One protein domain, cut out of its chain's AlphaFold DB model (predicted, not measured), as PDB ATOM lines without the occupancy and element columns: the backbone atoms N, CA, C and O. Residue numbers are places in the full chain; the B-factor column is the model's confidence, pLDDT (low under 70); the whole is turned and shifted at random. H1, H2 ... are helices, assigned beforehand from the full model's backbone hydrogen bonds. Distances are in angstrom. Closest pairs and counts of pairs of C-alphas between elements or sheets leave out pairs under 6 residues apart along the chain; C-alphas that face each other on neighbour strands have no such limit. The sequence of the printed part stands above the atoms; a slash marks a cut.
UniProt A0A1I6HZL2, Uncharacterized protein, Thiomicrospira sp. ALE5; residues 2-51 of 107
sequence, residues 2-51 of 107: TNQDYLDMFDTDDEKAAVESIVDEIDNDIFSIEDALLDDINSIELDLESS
ATOM      1  N   THR A   2     -30.898 -28.181 -58.427       56.38
ATOM      2  CA  THR A   2     -30.668 -28.508 -57.014       56.38
ATOM      3  C   THR A   2     -30.167 -29.947 -56.938       56.38
ATOM      4  O   THR A   2     -30.729 -30.832 -57.580       56.38
ATOM      5  N   ASN A   3     -29.054 -30.163 -56.243       57.28
ATOM      6  CA  ASN A   3     -28.423 -31.474 -56.141       57.28
ATOM      7  C   ASN A   3     -29.205 -32.317 -55.119       57.28
ATOM      8  O   ASN A   3     -28.910 -32.265 -53.931       57.28
ATOM      9  N   GLN A   4     -30.254 -33.004 -55.579       66.50
ATOM     10  CA  GLN A   4     -31.200 -33.766 -54.751       66.50
ATOM     11  C   GLN A   4     -30.741 -35.203 -54.435       66.50
ATOM     12  O   GLN A   4     -31.503 -35.966 -53.850       66.50
ATOM     13  N   ASP A   5     -29.489 -35.566 -54.745       79.19
ATOM     14  CA  ASP A   5     -28.907 -36.898 -54.480       79.19
ATOM     15  C   ASP A   5     -29.001 -37.328 -52.998       79.19
ATOM     16  O   ASP A   5     -28.962 -38.514 -52.679       79.19
ATOM     17  N   TYR A   6     -29.151 -36.377 -52.068       75.62
ATOM     18  CA  TYR A   6     -29.351 -36.669 -50.646       75.62
ATOM     19  C   TYR A   6     -30.736 -37.265 -50.334       75.62
ATOM     20  O   TYR A   6     -30.885 -37.939 -49.316       75.62
ATOM     21  N   LEU A   7     -31.746 -37.055 -51.187       79.06
ATOM     22  CA  LEU A   7     -33.102 -37.585 -50.987       79.06
ATOM     23  C   LEU A   7     -33.185 -39.090 -51.247       79.06
ATOM     24  O   LEU A   7     -34.050 -39.762 -50.689       79.06
ATOM     25  N   ASP A   8     -32.260 -39.646 -52.029       83.50
ATOM     26  CA  ASP A   8     -32.165 -41.091 -52.265       83.50
ATOM     27  C   ASP A   8     -31.706 -41.871 -51.022       83.50
ATOM     28  O   ASP A   8     -31.768 -43.098 -51.003       83.50
ATOM     29  N   MET A   9     -31.281 -41.175 -49.962       83.31
ATOM     30  CA  MET A   9     -30.944 -41.776 -48.669       83.31
ATOM     31  C   MET A   9     -32.175 -42.130 -47.816       83.31
ATOM     32  O   MET A   9     -32.007 -42.726 -46.752       83.31
ATOM     33  N   PHE A  10     -33.386 -41.770 -48.258       83.56
ATOM     34  CA  PHE A  10     -34.640 -42.000 -47.536       83.56
ATOM     35  C   PHE A  10     -35.555 -42.957 -48.305       83.56
ATOM     36  O   PHE A  10     -35.727 -42.836 -49.521       83.56
ATOM     37  N   ASP A  11     -36.155 -43.906 -47.588       86.81
ATOM     38  CA  ASP A  11     -36.907 -45.013 -48.188       86.81
ATOM     39  C   ASP A  11     -38.383 -44.667 -48.434       86.81
ATOM     40  O   ASP A  11     -39.048 -45.324 -49.238       86.81
ATOM     41  N   THR A  12     -38.909 -43.642 -47.758       89.00
ATOM     42  CA  THR A  12     -40.322 -43.257 -47.846       89.00
ATOM     43  C   THR A  12     -40.509 -41.851 -48.405       89.00
ATOM     44  O   THR A  12     -39.712 -40.947 -48.156       89.00
ATOM     45  N   ASP A  13     -41.601 -41.656 -49.147       83.88
ATOM     46  CA  ASP A  13     -41.954 -40.347 -49.709       83.88
ATOM     47  C   ASP A  13     -42.222 -39.305 -48.605       83.88
ATOM     48  O   ASP A  13     -41.898 -38.130 -48.771       83.88
ATOM     49  N   ASP A  14     -42.731 -39.745 -47.448       84.56
ATOM     50  CA  ASP A  14     -42.971 -38.886 -46.283       84.56
ATOM     51  C   ASP A  14     -41.657 -38.372 -45.659       84.56
ATOM     52  O   ASP A  14     -41.566 -37.204 -45.277       84.56
ATOM     53  N   GLU A  15     -40.616 -39.209 -45.580       80.38
ATOM     54  CA  GLU A  15     -39.292 -38.800 -45.087       80.38
ATOM     55  C   GLU A  15     -38.604 -37.833 -46.052       80.38
ATOM     56  O   GLU A  15     -38.020 -36.844 -45.611       80.38
ATOM     57  N   LYS A  16     -38.719 -38.065 -47.365       84.94
ATOM     58  CA  LYS A  16     -38.186 -37.149 -48.384       84.94
ATOM     59  C   LYS A  16     -38.844 -35.775 -48.294       84.94
ATOM     60  O   LYS A  16     -38.136 -34.773 -48.244       84.94
ATOM     61  N   ALA A  17     -40.172 -35.732 -48.179       84.44
ATOM     62  CA  ALA A  17     -40.924 -34.485 -48.039       84.44
ATOM     63  C   ALA A  17     -40.570 -33.723 -46.748       84.44
ATOM     64  O   ALA A  17     -40.460 -32.497 -46.758       84.44
ATOM     65  N   ALA A  18     -40.353 -34.433 -45.635       82.56
ATOM     66  CA  ALA A  18     -39.930 -33.810 -44.382       82.56
ATOM     67  C   ALA A  18     -38.528 -33.187 -44.490       82.56
ATOM     68  O   ALA A  18     -38.293 -32.100 -43.968       82.56
ATOM     69  N   VAL A  19     -37.602 -33.854 -45.182       83.88
ATOM     70  CA  VAL A  19     -36.237 -33.353 -45.380       83.88
ATOM     71  C   VAL A  19     -36.221 -32.175 -46.350       83.88
ATOM     72  O   VAL A  19     -35.531 -31.199 -46.074       83.88
ATOM     73  N   GLU A  20     -37.001 -32.213 -47.431       83.62
ATOM     74  CA  GLU A  20     -37.174 -31.052 -48.318       83.62
ATOM     75  C   GLU A  20     -37.721 -29.842 -47.554       83.62
ATOM     76  O   GLU A  20     -37.147 -28.764 -47.655       83.62
ATOM     77  N   SER A  21     -38.733 -30.027 -46.701       85.31
ATOM     78  CA  SER A  21     -39.277 -28.935 -45.883       85.31
ATOM     79  C   SER A  21     -38.242 -28.317 -44.938       85.31
ATOM     80  O   SER A  21     -38.275 -27.113 -44.707       85.31
ATOM     81  N   ILE A  22     -37.340 -29.125 -44.374       81.62
ATOM     82  CA  ILE A  22     -36.270 -28.637 -43.492       81.62
ATOM     83  C   ILE A  22     -35.196 -27.903 -44.301       81.62
ATOM     84  O   ILE A  22     -34.687 -26.882 -43.850       81.62
ATOM     85  N   VAL A  23     -34.841 -28.409 -45.483       81.88
ATOM     86  CA  VAL A  23     -33.878 -27.749 -46.377       81.88
ATOM     87  C   VAL A  23     -34.422 -26.401 -46.844       81.88
ATOM     88  O   VAL A  23     -33.701 -25.415 -46.768       81.88
ATOM     89  N   ASP A  24     -35.700 -26.332 -47.215       79.81
ATOM     90  CA  ASP A  24     -36.356 -25.081 -47.600       79.81
ATOM     91  C   ASP A  24     -36.402 -24.069 -46.437       79.81
ATOM     92  O   ASP A  24     -36.212 -22.871 -46.653       79.81
ATOM     93  N   GLU A  25     -36.636 -24.514 -45.196       80.44
ATOM     94  CA  GLU A  25     -36.548 -23.641 -44.011       80.44
ATOM     95  C   GLU A  25     -35.118 -23.126 -43.791       80.44
ATOM     96  O   GLU A  25     -34.923 -21.925 -43.602       80.44
ATOM     97  N   ILE A  26     -34.115 -24.005 -43.870       76.12
ATOM     98  CA  ILE A  26     -32.706 -23.638 -43.681       76.12
ATOM     99  C   ILE A  26     -32.234 -22.671 -44.769       76.12
ATOM    100  O   ILE A  26     -31.554 -21.697 -44.451       76.12
ATOM    101  N   ASP A  27     -32.597 -22.901 -46.028       76.31
ATOM    102  CA  ASP A  27     -32.222 -22.020 -47.133       76.31
ATOM    103  C   ASP A  27     -32.827 -20.619 -46.940       76.31
ATOM    104  O   ASP A  27     -32.117 -19.622 -47.067       76.31
ATOM    105  N   ASN A  28     -34.102 -20.521 -46.545       73.81
ATOM    106  CA  ASN A  28     -34.744 -19.233 -46.248       73.81
ATOM    107  C   ASN A  28     -34.085 -18.490 -45.071       73.81
ATOM    108  O   ASN A  28     -33.912 -17.266 -45.127       73.81
ATOM    109  N   ASP A  29     -33.697 -19.214 -44.022       76.00
ATOM    110  CA  ASP A  29     -32.986 -18.641 -42.878       76.00
ATOM    111  C   ASP A  29     -31.581 -18.159 -43.273       76.00
ATOM    112  O   ASP A  29     -31.158 -17.079 -42.853       76.00
ATOM    113  N   ILE A  30     -30.868 -18.908 -44.122       75.94
ATOM    114  CA  ILE A  30     -29.542 -18.528 -44.632       75.94
ATOM    115  C   ILE A  30     -29.629 -17.247 -45.460       75.94
ATOM    116  O   ILE A  30     -28.869 -16.321 -45.185       75.94
ATOM    117  N   PHE A  31     -30.574 -17.148 -46.401       72.25
ATOM    118  CA  PHE A  31     -30.760 -15.923 -47.191       72.25
ATOM    119  C   PHE A  31     -31.046 -14.707 -46.301       72.25
ATOM    120  O   PHE A  31     -30.496 -13.630 -46.519       72.25
ATOM    121  N   SER A  32     -31.846 -14.888 -45.247       73.94
ATOM    122  CA  SER A  32     -32.166 -13.814 -44.299       73.94
ATOM    123  C   SER A  32     -30.949 -13.363 -43.481       73.94
ATOM    124  O   SER A  32     -30.805 -12.180 -43.167       73.94
ATOM    125  N   ILE A  33     -30.061 -14.295 -43.123       73.75
ATOM    126  CA  ILE A  33     -28.813 -13.998 -42.406       73.75
ATOM    127  C   ILE A  33     -27.795 -13.325 -43.333       73.75
ATOM    128  O   ILE A  33     -27.113 -12.395 -42.904       73.75
ATOM    129  N   GLU A  34     -27.684 -13.774 -44.585       74.94
ATOM    130  CA  GLU A  34     -26.801 -13.166 -45.583       74.94
ATOM    131  C   GLU A  34     -27.178 -11.707 -45.855       74.94
ATOM    132  O   GLU A  34     -26.298 -10.845 -45.824       74.94
ATOM    133  N   ASP A  35     -28.470 -11.410 -46.019       74.56
ATOM    134  CA  ASP A  35     -28.960 -10.038 -46.194       74.56
ATOM    135  C   ASP A  35     -28.640  -9.159 -44.974       74.56
ATOM    136  O   ASP A  35     -28.125  -8.050 -45.126       74.56
ATOM    137  N   ALA A  36     -28.855  -9.663 -43.754       74.06
ATOM    138  CA  ALA A  36     -28.538  -8.919 -42.533       74.06
ATOM    139  C   ALA A  36     -27.031  -8.629 -42.392       74.06
ATOM    140  O   ALA A  36     -26.640  -7.536 -41.988       74.06
ATOM    141  N   LEU A  37     -26.174  -9.589 -42.753       74.81
ATOM    142  CA  LEU A  37     -24.721  -9.404 -42.736       74.81
ATOM    143  C   LEU A  37     -24.254  -8.397 -43.791       74.81
ATOM    144  O   LEU A  37     -23.332  -7.627 -43.526       74.81
ATOM    145  N   LEU A  38     -24.868  -8.392 -44.976       79.62
ATOM    146  CA  LEU A  38     -24.572  -7.409 -46.019       79.62
ATOM    147  C   LEU A  38     -24.982  -5.994 -45.594       79.62
ATOM    148  O   LEU A  38     -24.219  -5.052 -45.819       79.62
ATOM    149  N   ASP A  39     -26.132  -5.840 -44.936       75.12
ATOM    150  CA  ASP A  39     -26.571  -4.559 -44.372       75.12
ATOM    151  C   ASP A  39     -25.624  -4.061 -43.270       75.12
ATOM    152  O   ASP A  39     -25.225  -2.892 -43.280       75.12
ATOM    153  N   ASP A  40     -25.190  -4.943 -42.366       72.31
ATOM    154  CA  ASP A  40     -24.227  -4.600 -41.313       72.31
ATOM    155  C   ASP A  40     -22.872  -4.163 -41.899       72.31
ATOM    156  O   ASP A  40     -22.288  -3.174 -41.446       72.31
ATOM    157  N   ILE A  41     -22.375  -4.853 -42.934       72.94
ATOM    158  CA  ILE A  41     -21.132  -4.481 -43.632       72.94
ATOM    159  C   ILE A  41     -21.275  -3.100 -44.280       72.94
ATOM    160  O   ILE A  41     -20.420  -2.240 -44.060       72.94
ATOM    161  N   ASN A  42     -22.367  -2.855 -45.009       66.56
ATOM    162  CA  ASN A  42     -22.626  -1.558 -45.638       66.56
ATOM    163  C   ASN A  42     -22.733  -0.427 -44.601       66.56
ATOM    164  O   ASN A  42     -22.250   0.678 -44.844       66.56
ATOM    165  N   SER A  43     -23.330  -0.686 -43.433       71.19
ATOM    166  CA  SER A  43     -23.418   0.295 -42.344       71.19
ATOM    167  C   SER A  43     -22.046   0.630 -41.755       71.19
ATOM    168  O   SER A  43     -21.781   1.789 -41.439       71.19
ATOM    169  N   ILE A  44     -21.165  -0.364 -41.615       64.88
ATOM    170  CA  ILE A  44     -19.798  -0.167 -41.118       64.88
ATOM    171  C   ILE A  44     -18.952   0.607 -42.137       64.88
ATOM    172  O   ILE A  44     -18.191   1.491 -41.740       64.88
ATOM    173  N   GLU A  45     -19.086   0.316 -43.434       59.84
ATOM    174  CA  GLU A  45     -18.422   1.075 -44.504       59.84
ATOM    175  C   GLU A  45     -18.880   2.540 -44.517       59.84
ATOM    176  O   GLU A  45     -18.042   3.443 -44.552       59.84
ATOM    177  N   LEU A  46     -20.184   2.788 -44.367       57.34
ATOM    178  CA  LEU A  46     -20.751   4.136 -44.240       57.34
ATOM    179  C   LEU A  46     -20.223   4.889 -43.013       57.34
ATOM    180  O   LEU A  46     -19.869   6.062 -43.126       57.34
ATOM    181  N   ASP A  47     -20.130   4.234 -41.854       59.34
ATOM    182  CA  ASP A  47     -19.594   4.838 -40.627       59.34
ATOM    183  C   ASP A  47     -18.086   5.136 -40.727       59.34
ATOM    184  O   ASP A  47     -17.605   6.140 -40.184       59.34
ATOM    185  N   LEU A  48     -17.331   4.301 -41.448       53.78
ATOM    186  CA  LEU A  48     -15.906   4.495 -41.728       53.78
ATOM    187  C   LEU A  48     -15.656   5.646 -42.713       53.78
ATOM    188  O   LEU A  48     -14.754   6.451 -42.472       53.78
ATOM    189  N   GLU A  49     -16.454   5.766 -43.776       53.31
ATOM    190  CA  GLU A  49     -16.385   6.893 -44.720       53.31
ATOM    191  C   GLU A  49     -16.838   8.212 -44.069       53.31
ATOM    192  O   GLU A  49     -16.216   9.257 -44.269       53.31
ATOM    193  N   SER A  50     -17.859   8.165 -43.210       49.72
ATOM    194  CA  SER A  50     -18.315   9.295 -42.382       49.72
ATOM    195  C   SER A  50     -17.236   9.777 -41.398       49.72
ATOM    196  O   SER A  50     -17.060  10.981 -41.192       49.72
ATOM    197  N   SER A  51     -16.440   8.856 -40.845       46.28
ATOM    198  CA  SER A  51     -15.367   9.169 -39.892       46.28
ATOM    199  C   SER A  51     -14.105   9.775 -40.526       46.28
ATOM    200  O   SER A  51     -13.193  10.159 -39.795       46.28
TER     201      SER A  51
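This is residues 2 to 51 of the 107 residues of an uncharacterized protein of Thiomicrospira sp. ALE5 (UniProt A0A1I6HZL2). One long, nearly straight helix, H2, makes the length of this domain, and a short helix, H1, folds back beside its first turns like a small hook. Residues 21 to 51, of which 21 to 50 belong to H2, stick out free. The printed part has 50 residues, with two named helices, H1 then H2, and no named strand: all helix. It is extended, a rod of 59 by 16 by 11 A, with a radius of gyration of the C-alphas of 18.4 A.

H2, residues 13 to 50, and H1, residues 4 to 9, are close but not clearly touching, with 2 pairs of C-alphas within 8 A. Their closest C-alphas, those of Leu 7 and Lys 16, are 5.7 A apart. They run opposite ways at a steep tilt of 43 degrees. In H2 every O i to N i+4 pair is within hydrogen-bond range; in H1 0 of 2 are, beside 2 of 3 O i to N i+3 pairs.

H2 measures 55.5 A from C-alpha 13 at (-41.954, -40.347, -49.709) to C-alpha 50 at (-18.315, 9.295, -42.382). H1 measures 10.1 A and begins at C-alpha 4, (-31.200, -33.766, -54.751).

The C-alphas farthest apart, of Asp 11 and Ser 51, are 58.9 A apart. The link from H1 to H2 is tight, and the printed part has no cut. Mean pLDDT of the printed part is 73.9; residues 2 to 4, 42 and 44 to 51 are under 70.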